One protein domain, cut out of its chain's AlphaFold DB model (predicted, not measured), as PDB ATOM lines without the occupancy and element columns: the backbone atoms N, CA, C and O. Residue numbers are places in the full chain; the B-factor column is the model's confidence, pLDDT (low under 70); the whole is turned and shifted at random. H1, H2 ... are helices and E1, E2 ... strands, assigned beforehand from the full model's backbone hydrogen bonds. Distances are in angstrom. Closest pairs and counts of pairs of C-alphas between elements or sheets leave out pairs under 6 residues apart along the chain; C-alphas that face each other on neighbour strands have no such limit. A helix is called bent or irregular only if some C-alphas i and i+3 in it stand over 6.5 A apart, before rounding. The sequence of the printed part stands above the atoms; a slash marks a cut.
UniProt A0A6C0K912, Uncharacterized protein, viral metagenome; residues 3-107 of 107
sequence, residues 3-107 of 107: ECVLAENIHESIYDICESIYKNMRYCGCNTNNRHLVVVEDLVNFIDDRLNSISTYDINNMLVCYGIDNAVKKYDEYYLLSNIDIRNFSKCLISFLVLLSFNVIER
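This is residues 3 to 107 of the 107 residues of an uncharacterized protein of viral metagenome (UniProt A0A6C0K912). Four helices, H1 to H4, pack around H5 at steep or nearly right angles, and a small ribbon of two antiparallel strands, E1 and E2, packs on H1 and H2 at the end away from H3 and H4. The printed part has 105 residues with five named helices and two named strands, in the order E1 H1 H2 H3 H4 H5 E2, and is mostly helix. It is compact, with a radius of gyration of the C-alphas of 13.6 A, and spans 37 by 26 by 25 A.

E1, residues 3 to 6, is the antiparallel neighbour of E2, residues 102 to 106; N 3 and O 105, 2.9 A apart, are within hydrogen-bond range. The closest C-alphas of E1 and H2, residues 36 to 52, are those of Cys 4 and Val 39, 6.7 A apart. H1, residues 12 to 28, touches H2 at a steep tilt of 60 degrees, opposite ways; the closest C-alphas are those of Ile 21 and Phe 46, 6.3 A. H5, residues 86 to 99, is the hub and touches the other four helices. Its closest C-alphas to H2 are those of Ser 95 and Ile 47, 6.6 A; to H3, residues 56 to 66, those of Ser 90 and Asn 60, 6.3 A; to H4, residues 68 to 76, those of Leu 93 and Ala 71, 6.3 A. H1 and H4 are apart. Every O i to N i+4 pair is within hydrogen-bond range in H2, H3 and H4, against 11 of 13 in H1 and 8 of 10 in H5.

E1 begins at C-alpha 3 (38.072, 48.696, -3.866). H1 measures 25.1 A, H2 24.6 A and H5 18.8 A from first to last C-alpha. H1 and H5 are irregular: C-alphas 13 and 16 are 7.6 A apart, C-alphas 87 and 90 8.8 A. E2 ends at C-alpha 106 (43.690, 50.703, -6.318).

The C-alphas farthest apart are those of Arg 87 and Arg 107, 39.1 A. The printed part has no cut, no link is long, and no printed residue is under 70 in pLDDT.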
ATOM      1  N   GLU A   3      39.086  49.744  -3.953       97.38
ATOM      2  CA  GLU A   3      38.072  48.696  -3.866       97.38
ATOM      3  C   GLU A   3      38.524  47.597  -2.900       97.38
ATOM      4  O   GLU A   3      39.643  47.099  -2.994       97.38
ATOM      5  N   CYS A   4      37.628  47.194  -2.002       97.12
ATOM      6  CA  CYS A   4      37.752  45.977  -1.212       97.12
ATOM      7  C   CYS A   4      37.373  44.761  -2.068       97.12
ATOM      8  O   CYS A   4      36.304  44.731  -2.687       97.12
ATOM      9  N   VAL A   5      38.226  43.742  -2.087       97.25
ATOM     10  CA  VAL A   5      38.014  42.470  -2.784       97.25
ATOM     11  C   VAL A   5      38.369  41.302  -1.869       97.25
ATOM     12  O   VAL A   5      39.182  41.441  -0.959       97.25
ATOM     13  N   LEU A   6      37.766  40.140  -2.112       97.31
ATOM     14  CA  LEU A   6      38.152  38.899  -1.440       97.31
ATOM     15  C   LEU A   6      39.504  38.404  -1.966       97.31
ATOM     16  O   LEU A   6      39.798  38.530  -3.156       97.31
ATOM     17  N   ALA A   7      40.318  37.829  -1.084       96.31
ATOM     18  CA  ALA A   7      41.526  37.115  -1.470       96.31
ATOM     19  C   ALA A   7      41.186  35.852  -2.284       96.31
ATOM     20  O   ALA A   7      40.119  35.264  -2.123       96.31
ATOM     21  N   GLU A   8      42.108  35.416  -3.146       92.00
ATOM     22  CA  GLU A   8      41.895  34.233  -3.998       92.00
ATOM     23  C   GLU A   8      41.839  32.927  -3.193       92.00
ATOM     24  O   GLU A   8      41.039  32.046  -3.496       92.00
ATOM     25  N   ASN A   9      42.672  32.809  -2.155       92.56
ATOM     26  CA  ASN A   9      42.816  31.593  -1.356       92.56
ATOM     27  C   ASN A   9      42.391  31.858   0.089       92.56
ATOM     28  O   ASN A   9      43.205  32.246   0.928       92.56
ATOM     29  N   ILE A  10      41.109  31.639   0.369       96.94
ATOM     30  CA  ILE A  10      40.521  31.773   1.705       96.94
ATOM     31  C   ILE A  10      40.287  30.374   2.271       96.94
ATOM     32  O   ILE A  10      39.814  29.483   1.566       96.94
ATOM     33  N   HIS A  11      40.621  30.171   3.546       97.44
ATOM     34  CA  HIS A  11      40.405  28.886   4.208       97.44
ATOM     35  C   HIS A  11      38.906  28.565   4.293       97.44
ATOM     36  O   HIS A  11      38.106  29.421   4.672       97.44
ATOM     37  N   GLU A  12      38.524  27.321   3.994       96.75
ATOM     38  CA  GLU A  12      37.116  26.908   3.890       96.75
ATOM     39  C   GLU A  12      36.301  27.215   5.154       96.75
ATOM     40  O   GLU A  12      35.166  27.675   5.065       96.75
ATOM     41  N   SER A  13      36.906  27.069   6.337       97.12
ATOM     42  CA  SER A  13      36.234  27.292   7.624       97.12
ATOM     43  C   SER A  13      35.794  28.737   7.881       97.12
ATOM     44  O   SER A  13      34.981  28.969   8.774       97.12
ATOM     45  N   ILE A  14      36.328  29.705   7.129       97.88
ATOM     46  CA  ILE A  14      35.970  31.127   7.227       97.88
ATOM     47  C   ILE A  14      35.438  31.686   5.899       97.88
ATOM     48  O   ILE A  14      35.118  32.872   5.821       97.88
ATOM     49  N   TYR A  15      35.328  30.867   4.851       97.94
ATOM     50  CA  TYR A  15      34.927  31.343   3.527       97.94
ATOM     51  C   TYR A  15      33.519  31.949   3.545       97.94
ATOM     52  O   TYR A  15      33.333  33.087   3.112       97.94
ATOM     53  N   ASP A  16      32.545  31.245   4.128       96.44
ATOM     54  CA  ASP A  16      31.142  31.677   4.139       96.44
ATOM     55  C   ASP A  16      30.939  33.019   4.858       96.44
ATOM     56  O   ASP A  16      30.140  33.859   4.430       96.44
ATOM     57  N   ILE A  17      31.679  33.258   5.948       97.38
ATOM     58  CA  ILE A  17      31.603  34.534   6.664       97.38
ATOM     59  C   ILE A  17      32.247  35.662   5.850       97.38
ATOM     60  O   ILE A  17      31.655  36.739   5.756       97.38
ATOM     61  N   CYS A  18      33.388  35.408   5.201       98.25
ATOM     62  CA  CYS A  18      34.035  36.382   4.320       98.25
ATOM     63  C   CYS A  18      33.123  36.738   3.139       98.25
ATOM     64  O   CYS A  18      32.910  37.914   2.844       98.25
ATOM     65  N   GLU A  19      32.510  35.740   2.502       98.06
ATOM     66  CA  GLU A  19      31.592  35.949   1.386       98.06
ATOM     67  C   GLU A  19      30.350  36.746   1.814       98.06
ATOM     68  O   GLU A  19      29.931  37.678   1.122       98.06
ATOM     69  N   SER A  20      29.783  36.431   2.983       97.38
ATOM     70  CA  SER A  20      28.644  37.161   3.547       97.38
ATOM     71  C   SER A  20      28.978  38.627   3.837       97.38
ATOM     72  O   SER A  20      28.180  39.503   3.496       97.38
ATOM     73  N   ILE A  21      30.141  38.906   4.432       98.31
ATOM     74  CA  ILE A  21      30.622  40.274   4.680       98.31
ATOM     75  C   ILE A  21      30.782  41.013   3.354       98.31
ATOM     76  O   ILE A  21      30.268  42.119   3.185       98.31
ATOM     77  N   TYR A  22      31.418  40.372   2.375       98.06
ATOM     78  CA  TYR A  22      31.676  40.985   1.084       98.06
ATOM     79  C   TYR A  22      30.396  41.341   0.319       98.06
ATOM     80  O   TYR A  22      30.271  42.440  -0.229       98.06
ATOM     81  N   LYS A  23      29.414  40.431   0.314       97.88
ATOM     82  CA  LYS A  23      28.088  40.667  -0.272       97.88
ATOM     83  C   LYS A  23      27.399  41.867   0.378       97.88
ATOM     84  O   LYS A  23      26.854  42.701  -0.343       97.88
ATOM     85  N   ASN A  24      27.480  41.997   1.703       97.44
ATOM     86  CA  ASN A  24      26.890  43.124   2.427       97.44
ATOM     87  C   ASN A  24      27.583  44.452   2.096       97.44
ATOM     88  O   ASN A  24      26.903  45.435   1.810       97.44
ATOM     89  N   MET A  25      28.919  44.477   2.038       97.69
ATOM     90  CA  MET A  25      29.658  45.679   1.633       97.69
ATOM     91  C   MET A  25      29.275  46.136   0.222       97.69
ATOM     92  O   MET A  25      29.060  47.328   0.002       97.69
ATOM     93  N   ARG A  26      29.156  45.198  -0.730       96.81
ATOM     94  CA  ARG A  26      28.706  45.499  -2.100       96.81
ATOM     95  C   ARG A  26      27.275  46.019  -2.133       96.81
ATOM     96  O   ARG A  26      26.999  46.976  -2.848       96.81
ATOM     97  N   TYR A  27      26.376  45.405  -1.367       96.44
ATOM     98  CA  TYR A  27      24.981  45.830  -1.285       96.44
ATOM     99  C   TYR A  27      24.848  47.272  -0.769       96.44
ATOM    100  O   TYR A  27      24.061  48.045  -1.307       96.44
ATOM    101  N   CYS A  28      25.662  47.655   0.218       95.44
ATOM    102  CA  CYS A  28      25.683  49.009   0.777       95.44
ATOM    103  C   CYS A  28      26.512  50.016  -0.042       95.44
ATOM    104  O   CYS A  28      26.512  51.201   0.279       95.44
ATOM    105  N   GLY A  29      27.243  49.574  -1.073       94.88
ATOM    106  CA  GLY A  29      28.179  50.423  -1.821       94.88
ATOM    107  C   GLY A  29      29.423  50.846  -1.026       94.88
ATOM    108  O   GLY A  29      30.146  51.741  -1.455       94.88
ATOM    109  N   CYS A  30      29.694  50.203   0.114       96.12
ATOM    110  CA  CYS A  30      30.845  50.476   0.983       96.12
ATOM    111  C   CYS A  30      32.120  49.746   0.528       96.12
ATOM    112  O   CYS A  30      33.196  49.948   1.081       96.12
ATOM    113  N   ASN A  31      32.034  48.878  -0.486       95.88
ATOM    114  CA  ASN A  31      33.197  48.154  -1.002       95.88
ATOM    115  C   ASN A  31      34.127  49.022  -1.865       95.88
ATOM    116  O   ASN A  31      35.193  48.546  -2.240       95.88
ATOM    117  N   THR A  32      33.752  50.259  -2.204       96.75
ATOM    118  CA  THR A  32      34.587  51.185  -2.982       96.75
ATOM    119  C   THR A  32      34.604  52.574  -2.366       96.75
ATOM    120  O   THR A  32      33.565  53.078  -1.950       96.75
ATOM    121  N   ASN A  33      35.759  53.238  -2.376       96.69
ATOM    122  CA  ASN A  33      35.868  54.639  -1.976       96.69
ATOM    123  C   ASN A  33      37.079  55.312  -2.640       96.69
ATOM    124  O   ASN A  33      38.054  54.664  -3.012       96.69
ATOM    125  N   ASN A  34      37.074  56.640  -2.739       96.62
ATOM    126  CA  ASN A  34      38.254  57.392  -3.178       96.62
ATOM    127  C   ASN A  34      39.359  57.443  -2.111       96.62
ATOM    128  O   ASN A  34      40.499  57.772  -2.427       96.62
ATOM    129  N   ARG A  35      39.038  57.120  -0.854       96.25
ATOM    130  CA  ARG A  35      39.977  57.098   0.269       96.25
ATOM    131  C   ARG A  35      40.167  55.668   0.764       96.25
ATOM    132  O   ARG A  35      39.225  55.079   1.281       96.25
ATOM    133  N   HIS A  36      41.395  55.157   0.671       95.81
ATOM    134  CA  HIS A  36      41.774  53.822   1.150       95.81
ATOM    135  C   HIS A  36      41.323  53.565   2.595       95.81
ATOM    136  O   HIS A  36      40.693  52.553   2.878       95.81
ATOM    137  N   LEU A  37      41.603  54.515   3.497       96.69
ATOM    138  CA  LEU A  37      41.281  54.384   4.922       96.69
ATOM    139  C   LEU A  37      39.789  54.171   5.179       96.69
ATOM    140  O   LEU A  37      39.447  53.349   6.014       96.69
ATOM    141  N   VAL A  38      38.915  54.833   4.417       97.12
ATOM    142  CA  VAL A  38      37.462  54.689   4.592       97.12
ATOM    143  C   VAL A  38      37.007  53.275   4.220       97.12
ATOM    144  O   VAL A  38      36.211  52.688   4.937       97.12
ATOM    145  N   VAL A  39      37.568  52.683   3.156       96.94
ATOM    146  CA  VAL A  39      37.263  51.289   2.775       96.94
ATOM    147  C   VAL A  39      37.693  50.307   3.866       96.94
ATOM    148  O   VAL A  39      36.987  49.340   4.144       96.94
ATOM    149  N   VAL A  40      38.856  50.545   4.481       97.12
ATOM    150  CA  VAL A  40      39.376  49.701   5.566       97.12
ATOM    151  C   VAL A  40      38.531  49.844   6.832       97.12
ATOM    152  O   VAL A  40      38.195  48.835   7.445       97.12
ATOM    153  N   GLU A  41      38.163  51.067   7.211       97.62
ATOM    154  CA  GLU A  41      37.283  51.330   8.356       97.62
ATOM    155  C   GLU A  41      35.917  50.661   8.169       97.62
ATOM    156  O   GLU A  41      35.455  49.955   9.065       97.62
ATOM    157  N   ASP A  42      35.310  50.806   6.987       97.56
ATOM    158  CA  ASP A  42      34.057  50.131   6.652       97.56
ATOM    159  C   ASP A  42      34.213  48.610   6.769       97.56
ATOM    160  O   ASP A  42      33.415  47.964   7.446       97.56
ATOM    161  N   LEU A  43      35.263  48.027   6.177       98.19
ATOM    162  CA  LEU A  43      35.531  46.588   6.268       98.19
ATOM    163  C   LEU A  43      35.608  46.108   7.725       98.19
ATOM    164  O   LEU A  43      34.961  45.119   8.069       98.19
ATOM    165  N   VAL A  44      36.366  46.802   8.578       97.88
ATOM    166  CA  VAL A  44      36.496  46.451  10.001       97.88
ATOM    167  C   VAL A  44      35.136  46.499  10.699       97.88
ATOM    168  O   VAL A  44      34.791  45.551  11.402       97.88
ATOM    169  N   ASN A  45      34.326  47.529  10.439       97.94
ATOM    170  CA  ASN A  45      32.982  47.638  11.012       97.94
ATOM    171  C   ASN A  45      32.075  46.473  10.578       97.94
ATOM    172  O   ASN A  45      31.423  45.856  11.417       97.94
ATOM    173  N   PHE A  46      32.076  46.104   9.291       98.00
ATOM    174  CA  PHE A  46      31.292  44.961   8.806       98.00
ATOM    175  C   PHE A  46      31.757  43.624   9.408       98.00
ATOM    176  O   PHE A  46      30.920  42.757   9.683       98.00
ATOM    177  N   ILE A  47      33.067  43.438   9.614       98.19
ATOM    178  CA  ILE A  47      33.622  42.255  10.291       98.19
ATOM    179  C   ILE A  47      33.126  42.195  11.737       98.19
ATOM    180  O   ILE A  47      32.605  41.160  12.163       98.19
ATOM    181  N   ASP A  48      33.254  43.295  12.480       96.44
ATOM    182  CA  ASP A  48      32.859  43.363  13.885       96.44
ATOM    183  C   ASP A  48      31.355  43.150  14.063       96.44
ATOM    184  O   ASP A  48      30.952  42.328  14.892       96.44
ATOM    185  N   ASP A  49      30.521  43.802  13.252       96.50
ATOM    186  CA  ASP A  49      29.068  43.616  13.255       96.50
ATOM    187  C   ASP A  49      28.690  42.159  12.975       96.50
ATOM    188  O   ASP A  49      27.880  41.558  13.692       96.50
ATOM    189  N   ARG A  50      29.315  41.547  11.960       95.88
ATOM    190  CA  ARG A  50      29.033  40.155  11.608       95.88
ATOM    191  C   ARG A  50      29.433  39.216  12.737       95.88
ATOM    192  O   ARG A  50      28.627  38.370  13.120       95.88
ATOM    193  N   LEU A  51      30.628  39.367  13.299       95.44
ATOM    194  CA  LEU A  51      31.112  38.501  14.375       95.44
ATOM    195  C   LEU A  51      30.396  38.735  15.709       95.44
ATOM    196  O   LEU A  51      30.299  37.806  16.503       95.44
ATOM    197  N   ASN A  52      29.846  39.927  15.953       95.06
ATOM    198  CA  ASN A  52      28.962  40.192  17.094       95.06
ATOM    199  C   ASN A  52      27.621  39.449  16.993       95.06
ATOM    200  O   ASN A  52      27.001  39.169  18.015       95.06
ATOM    201  N   SER A  53      27.173  39.128  15.775       94.75
ATOM    202  CA  SER A  53      25.918  38.402  15.538       94.75
ATOM    203  C   SER A  53      26.043  36.875  15.629       94.75
ATOM    204  O   SER A  53      25.031  36.177  15.636       94.75
ATOM    205  N   ILE A  54      27.270  36.348  15.673       94.88
ATOM    206  CA  ILE A  54      27.551  34.909  15.638       94.88
ATOM    207  C   ILE A  54      27.726  34.386  17.064       94.88
ATOM    208  O   ILE A  54      28.296  35.053  17.928       94.88
ATOM    209  N   SER A  55      27.233  33.173  17.324       96.12
ATOM    210  CA  SER A  55      27.363  32.569  18.646       96.12
ATOM    211  C   SER A  55      28.822  32.216  18.955       96.12
ATOM    212  O   SER A  55      29.600  31.843  18.075       96.12
ATOM    213  N   THR A  56      29.198  32.245  20.235       94.94
ATOM    214  CA  THR A  56      30.527  31.789  20.670       94.94
ATOM    215  C   THR A  56      30.808  30.342  20.249       94.94
ATOM    216  O   THR A  56      31.949  30.000  19.950       94.94
ATOM    217  N   TYR A  57      29.775  29.493  20.202       96.62
ATOM    218  CA  TYR A  57      29.892  28.109  19.743       96.62
ATOM    219  C   TYR A  57      30.326  28.039  18.274       96.62
ATOM    220  O   TYR A  57      31.279  27.333  17.952       96.62
ATOM    221  N   ASP A  58      29.691  28.822  17.404       96.94
ATOM    222  CA  ASP A  58      30.022  28.850  15.979       96.94
ATOM    223  C   ASP A  58      31.418  29.437  15.736       96.94
ATOM    224  O   ASP A  58      32.185  28.871  14.960       96.94
ATOM    225  N   ILE A  59      31.798  30.503  16.455       97.25
ATOM    226  CA  ILE A  59      33.159  31.073  16.399       97.25
ATOM    227  C   ILE A  59      34.201  30.015  16.784       97.25
ATOM    228  O   ILE A  59      35.208  29.843  16.096       97.25
ATOM    229  N   ASN A  60      33.962  29.284  17.875       96.44
ATOM    230  CA  ASN A  60      34.874  28.237  18.319       96.44
ATOM    231  C   ASN A  60      34.960  27.092  17.300       96.44
ATOM    232  O   ASN A  60      36.057  26.602  17.046       96.44
ATOM    233  N   ASN A  61      33.848  26.702  16.671       97.25
ATOM    234  CA  ASN A  61      33.859  25.689  15.614       97.25
ATOM    235  C   ASN A  61      34.656  26.142  14.389       97.25
ATOM    236  O   ASN A  61      35.462  25.366  13.883       97.25
ATOM    237  N   MET A  62      34.494  27.394  13.944       97.62
ATOM    238  CA  MET A  62      35.304  27.947  12.849       97.62
ATOM    239  C   MET A  62      36.797  27.857  13.174       97.62
ATOM    240  O   MET A  62      37.592  27.444  12.327       97.62
ATOM    241  N   LEU A  63      37.173  28.192  14.411       97.31
ATOM    242  CA  LEU A  63      38.561  28.162  14.867       97.31
ATOM    243  C   LEU A  63      39.115  26.733  14.971       97.31
ATOM    244  O   LEU A  63      40.258  26.488  14.590       97.31
ATOM    245  N   VAL A  64      38.309  25.777  15.444       97.62
ATOM    246  CA  VAL A  64      38.677  24.353  15.473       97.62
ATOM    247  C   VAL A  64      38.889  23.827  14.054       97.62
ATOM    248  O   VAL A  64      39.918  23.207  13.800       97.62
ATOM    249  N   CYS A  65      37.979  24.125  13.123       97.56
ATOM    250  CA  CYS A  65      38.104  23.716  11.722       97.56
ATOM    251  C   CYS A  65      39.292  24.386  11.012       97.56
ATOM    252  O   CYS A  65      39.912  23.768  10.156       97.56
ATOM    253  N   TYR A  66      39.633  25.627  11.372       97.69
ATOM    254  CA  TYR A  66      40.844  26.298  10.882       97.69
ATOM    255  C   TYR A  66      42.136  25.667  11.444       97.69
ATOM    256  O   TYR A  66      43.194  25.683  10.814       97.69
ATOM    257  N   GLY A  67      42.052  25.112  12.653       97.94
ATOM    258  CA  GLY A  67      43.191  24.687  13.456       97.94
ATOM    259  C   GLY A  67      43.691  25.828  14.339       97.94
ATOM    260  O   GLY A  67      44.338  26.763  13.867       97.94
ATOM    261  N   ILE A  68      43.431  25.726  15.646       96.50
ATOM    262  CA  ILE A  68      43.766  26.759  16.642       96.50
ATOM    263  C   ILE A  68      45.254  27.132  16.585       96.50
ATOM    264  O   ILE A  68      45.585  28.312  16.517       96.50
ATOM    265  N   ASP A  69      46.150  26.144  16.531       96.81
ATOM    266  CA  ASP A  69      47.596  26.388  16.457       96.81
ATOM    267  C   ASP A  69      47.991  27.175  15.203       96.81
ATOM    268  O   ASP A  69      48.874  28.031  15.260       96.81
ATOM    269  N   ASN A  70      47.332  26.911  14.070       96.75
ATOM    270  CA  ASN A  70      47.577  27.637  12.826       96.75
ATOM    271  C   ASN A  70      47.088  29.081  12.939       96.75
ATOM    272  O   ASN A  70      47.805  29.995  12.542       96.75
ATOM    273  N   ALA A  71      45.905  29.296  13.524       97.12
ATOM    274  CA  ALA A  71      45.355  30.630  13.747       97.12
ATOM    275  C   ALA A  71      46.256  31.472  14.660       97.12
ATOM    276  O   ALA A  71      46.550  32.623  14.350       97.12
ATOM    277  N   VAL A  72      46.735  30.883  15.759       96.69
ATOM    278  CA  VAL A  72      47.629  31.551  16.714       96.69
ATOM    279  C   VAL A  72      48.970  31.894  16.070       96.69
ATOM    280  O   VAL A  72      49.407  33.036  16.175       96.69
ATOM    281  N   LYS A  73      49.600  30.947  15.358       96.19
ATOM    282  CA  LYS A  73      50.849  31.207  14.620       96.19
ATOM    283  C   LYS A  73      50.667  32.333  13.608       96.19
ATOM    284  O   LYS A  73      51.493  33.235  13.547       96.19
ATOM    285  N   LYS A  74      49.561  32.307  12.858       95.31
ATOM    286  CA  LYS A  74      49.250  33.344  11.872       95.31
ATOM    287  C   LYS A  74      49.053  34.708  12.522       95.31
ATOM    288  O   LYS A  74      49.482  35.702  11.955       95.31
ATOM    289  N   TYR A  75      48.420  34.770  13.691       95.94
ATOM    290  CA  TYR A  75      48.279  36.018  14.438       95.94
ATOM    291  C   TYR A  75      49.642  36.563  14.873       95.94
ATOM    292  O   TYR A  75      49.932  37.727  14.612       95.94
ATOM    293  N   ASP A  76      50.495  35.708  15.443       94.88
ATOM    294  CA  ASP A  76      51.822  36.085  15.949       94.88
ATOM    295  C   ASP A  76      52.779  36.588  14.848       94.88
ATOM    296  O   ASP A  76      53.635  37.431  15.105       94.88
ATOM    297  N   GLU A  77      52.587  36.155  13.594       94.69
ATOM    298  CA  GLU A  77      53.315  36.686  12.427       94.69
ATOM    299  C   GLU A  77      53.070  38.190  12.182       94.69
ATOM    300  O   GLU A  77      53.929  38.859  11.605       94.69
ATOM    301  N   TYR A  78      51.913  38.727  12.591       93.12
ATOM    302  CA  TYR A  78      51.499  40.111  12.313       93.12
ATOM    303  C   TYR A  78      51.384  40.964  13.580       93.12
ATOM    304  O   TYR A  78      51.667  42.163  13.551       93.12
ATOM    305  N   TYR A  79      50.971  40.359  14.690       90.25
ATOM    306  CA  TYR A  79      50.707  41.018  15.961       90.25
ATOM    307  C   TYR A  79      51.264  40.179  17.102       90.25
ATOM    308  O   TYR A  79      50.984  38.991  17.185       90.25
ATOM    309  N   LEU A  80      51.981  40.806  18.040       89.25
ATOM    310  CA  LEU A  80      52.467  40.105  19.231       89.25
ATOM    311  C   LEU A  80      51.305  39.431  19.967       89.25
ATOM    312  O   LEU A  80      50.367  40.116  20.391       89.25
ATOM    313  N   LEU A  81      51.398  38.116  20.192       88.88
ATOM    314  CA  LEU A  81      50.357  37.353  20.886       88.88
ATOM    315  C   LEU A  81      50.024  37.923  22.275       88.88
ATOM    316  O   LEU A  81      48.888  37.826  22.728       88.88
ATOM    317  N   SER A  82      50.983  38.577  22.936       90.25
ATOM    318  CA  SER A  82      50.779  39.248  24.227       90.25
ATOM    319  C   SER A  82      49.724  40.358  24.204       90.25
ATOM    320  O   SER A  82      49.239  40.747  25.263       90.25
ATOM    321  N   ASN A  83      49.390  40.887  23.024       90.69
ATOM    322  CA  ASN A  83      48.440  41.987  22.860       90.69
ATOM    323  C   ASN A  83      47.005  41.507  22.614       90.69
ATOM    324  O   ASN A  83      46.102  42.337  22.507       90.69
ATOM    325  N   ILE A  84      46.781  40.196  22.504       93.50
ATOM    326  CA  ILE A  84      45.447  39.664  22.249       93.50
ATOM    327  C   ILE A  84      44.536  39.875  23.463       93.50
ATOM    328  O   ILE A  84      44.934  39.652  24.611       93.50
ATOM    329  N   ASP A  85      43.283  40.270  23.225       93.06
ATOM    330  CA  ASP A  85      42.284  40.311  24.291       93.06
ATOM    331  C   ASP A  85      41.878  38.884  24.673       93.06
ATOM    332  O   ASP A  85      41.065  38.236  24.015       93.06
ATOM    333  N   ILE A  86      42.432  38.406  25.786       92.38
ATOM    334  CA  ILE A  86      42.196  37.057  26.310       92.38
ATOM    335  C   ILE A  86      40.705  36.813  26.605       92.38
ATOM    336  O   ILE A  86      40.246  35.676  26.511       92.38
ATOM    337  N   ARG A  87      39.913  37.853  26.915       93.75
ATOM    338  CA  ARG A  87      38.468  37.698  27.170       93.75
ATOM    339  C   ARG A  87      37.684  37.375  25.900       93.75
ATOM    340  O   ARG A  87      36.618  36.776  25.992       93.75
ATOM    341  N   ASN A  88      38.218  37.746  24.740       93.25
ATOM    342  CA  ASN A  88      37.612  37.553  23.426       93.25
ATOM    343  C   ASN A  88      38.525  36.760  22.480       93.25
ATOM    344  O   ASN A  88      38.411  36.887  21.264       93.25
ATOM    345  N   PHE A  89      39.402  35.914  23.030       94.88
ATOM    346  CA  PHE A  89      40.501  35.267  22.308       94.88
ATOM    347  C   PHE A  89      40.091  34.654  20.959       94.88
ATOM    348  O   PHE A  89      40.622  35.041  19.919       94.88
ATOM    349  N   SER A  90      39.101  33.749  20.951       95.94
ATOM    350  CA  SER A  90      38.646  33.092  19.717       95.94
ATOM    351  C   SER A  90      38.115  34.090  18.693       95.94
ATOM    352  O   SER A  90      38.383  33.966  17.501       95.94
ATOM    353  N   LYS A  91      37.379  35.103  19.161       96.38
ATOM    354  CA  LYS A  91      36.826  36.141  18.297       96.38
ATOM    355  C   LYS A  91      37.938  37.007  17.713       96.38
ATOM    356  O   LYS A  91      37.908  37.248  16.518       96.38
ATOM    357  N   CYS A  92      38.940  37.400  18.499       95.88
ATOM    358  CA  CYS A  92      40.096  38.150  18.004       95.88
ATOM    359  C   CYS A  92      40.837  37.394  16.895       95.88
ATOM    360  O   CYS A  92      41.162  37.992  15.870       95.88
ATOM    361  N   LEU A  93      41.060  36.087  17.070       97.44
ATOM    362  CA  LEU A  93      41.690  35.259  16.041       97.44
ATOM    363  C   LEU A  93      40.837  35.193  14.772       97.44
ATOM    364  O   LEU A  93      41.354  35.430  13.685       97.44
ATOM    365  N   ILE A  94      39.533  34.926  14.889       97.75
ATOM    366  CA  ILE A  94      38.650  34.865  13.717       97.75
ATOM    367  C   ILE A  94      38.520  36.234  13.037       97.75
ATOM    368  O   ILE A  94      38.659  36.294  11.821       97.75
ATOM    369  N   SER A  95      38.337  37.333  13.780       97.00
ATOM    370  CA  SER A  95      38.329  38.700  13.233       97.00
ATOM    371  C   SER A  95      39.586  38.973  12.413       97.00
ATOM    372  O   SER A  95      39.499  39.473  11.296       97.00
ATOM    373  N   PHE A  96      40.752  38.603  12.944       96.88
ATOM    374  CA  PHE A  96      42.029  38.766  12.260       96.88
ATOM    375  C   PHE A  96      42.128  37.915  10.986       96.88
ATOM    376  O   PHE A  96      42.504  38.426   9.932       96.88
ATOM    377  N   LEU A  97      41.757  36.635  11.051       97.62
ATOM    378  CA  LEU A  97      41.791  35.738   9.893       97.62
ATOM    379  C   LEU A  97      40.822  36.177   8.787       97.62
ATOM    380  O   LEU A  97      41.156  36.121   7.603       97.62
ATOM    381  N   VAL A  98      39.634  36.646   9.173       98.12
ATOM    382  CA  VAL A  98      38.657  37.227   8.252       98.12
ATOM    383  C   VAL A  98      39.227  38.496   7.628       98.12
ATOM    384  O   VAL A  98      39.186  38.615   6.412       98.12
ATOM    385  N   LEU A  99      39.827  39.401   8.408       97.50
ATOM    386  CA  LEU A  99      40.453  40.620   7.883       97.50
ATOM    387  C   LEU A  99      41.540  40.312   6.841       97.50
ATOM    388  O   LEU A  99      41.555  40.928   5.779       97.50
ATOM    389  N   LEU A 100      42.400  39.320   7.102       96.81
ATOM    390  CA  LEU A 100      43.428  38.867   6.154       96.81
ATOM    391  C   LEU A 100      42.861  38.247   4.865       96.81
ATOM    392  O   LEU A 100      43.592  38.083   3.890       96.81
ATOM    393  N   SER A 101      41.578  37.890   4.852       98.00
ATOM    394  CA  SER A 101      40.901  37.318   3.685       98.00
ATOM    395  C   SER A 101      40.397  38.385   2.705       98.00
ATOM    396  O   SER A 101      39.762  38.048   1.704       98.00
ATOM    397  N   PHE A 102      40.692  39.663   2.960       98.12
ATOM    398  CA  PHE A 102      40.364  40.787   2.089       98.12
ATOM    399  C   PHE A 102      41.616  41.552   1.661       98.12
ATOM    400  O   PHE A 102      42.579  41.686   2.409       98.12
ATOM    401  N   ASN A 103      41.557  42.117   0.459       96.94
ATOM    402  CA  ASN A 103      42.543  43.054  -0.062       96.94
ATOM    403  C   ASN A 103      41.853  44.368  -0.425       96.94
ATOM    404  O   ASN A 103      40.741  44.361  -0.951       96.94
ATOM    405  N   VAL A 104      42.533  45.493  -0.205       96.44
ATOM    406  CA  VAL A 104      42.111  46.792  -0.740       96.44
ATOM    407  C   VAL A 104      43.062  47.167  -1.867       96.44
ATOM    408  O   VAL A 104      44.254  47.366  -1.640       96.44
ATOM    409  N   ILE A 105      42.539  47.227  -3.087       96.44
ATOM    410  CA  ILE A 105      43.318  47.493  -4.299       96.44
ATOM    411  C   ILE A 105      42.967  48.858  -4.878       96.44
ATOM    412  O   ILE A 105      41.833  49.325  -4.754       96.44
ATOM    413  N   GLU A 106      43.934  49.500  -5.527       95.00
ATOM    414  CA  GLU A 106      43.690  50.703  -6.318       95.00
ATOM    415  C   GLU A 106      43.287  50.306  -7.749       95.00
ATOM    416  O   GLU A 106      44.020  49.595  -8.435       95.00
ATOM    417  N   ARG A 107      42.097  50.746  -8.169       86.00
ATOM    418  CA  ARG A 107      41.570  50.688  -9.538       86.00
ATOM    419  C   ARG A 107      41.735  52.010 -10.273       86.00
ATOM    420  O   ARG A 107      41.514  53.071  -9.631       86.00
TER     421      ARG A 107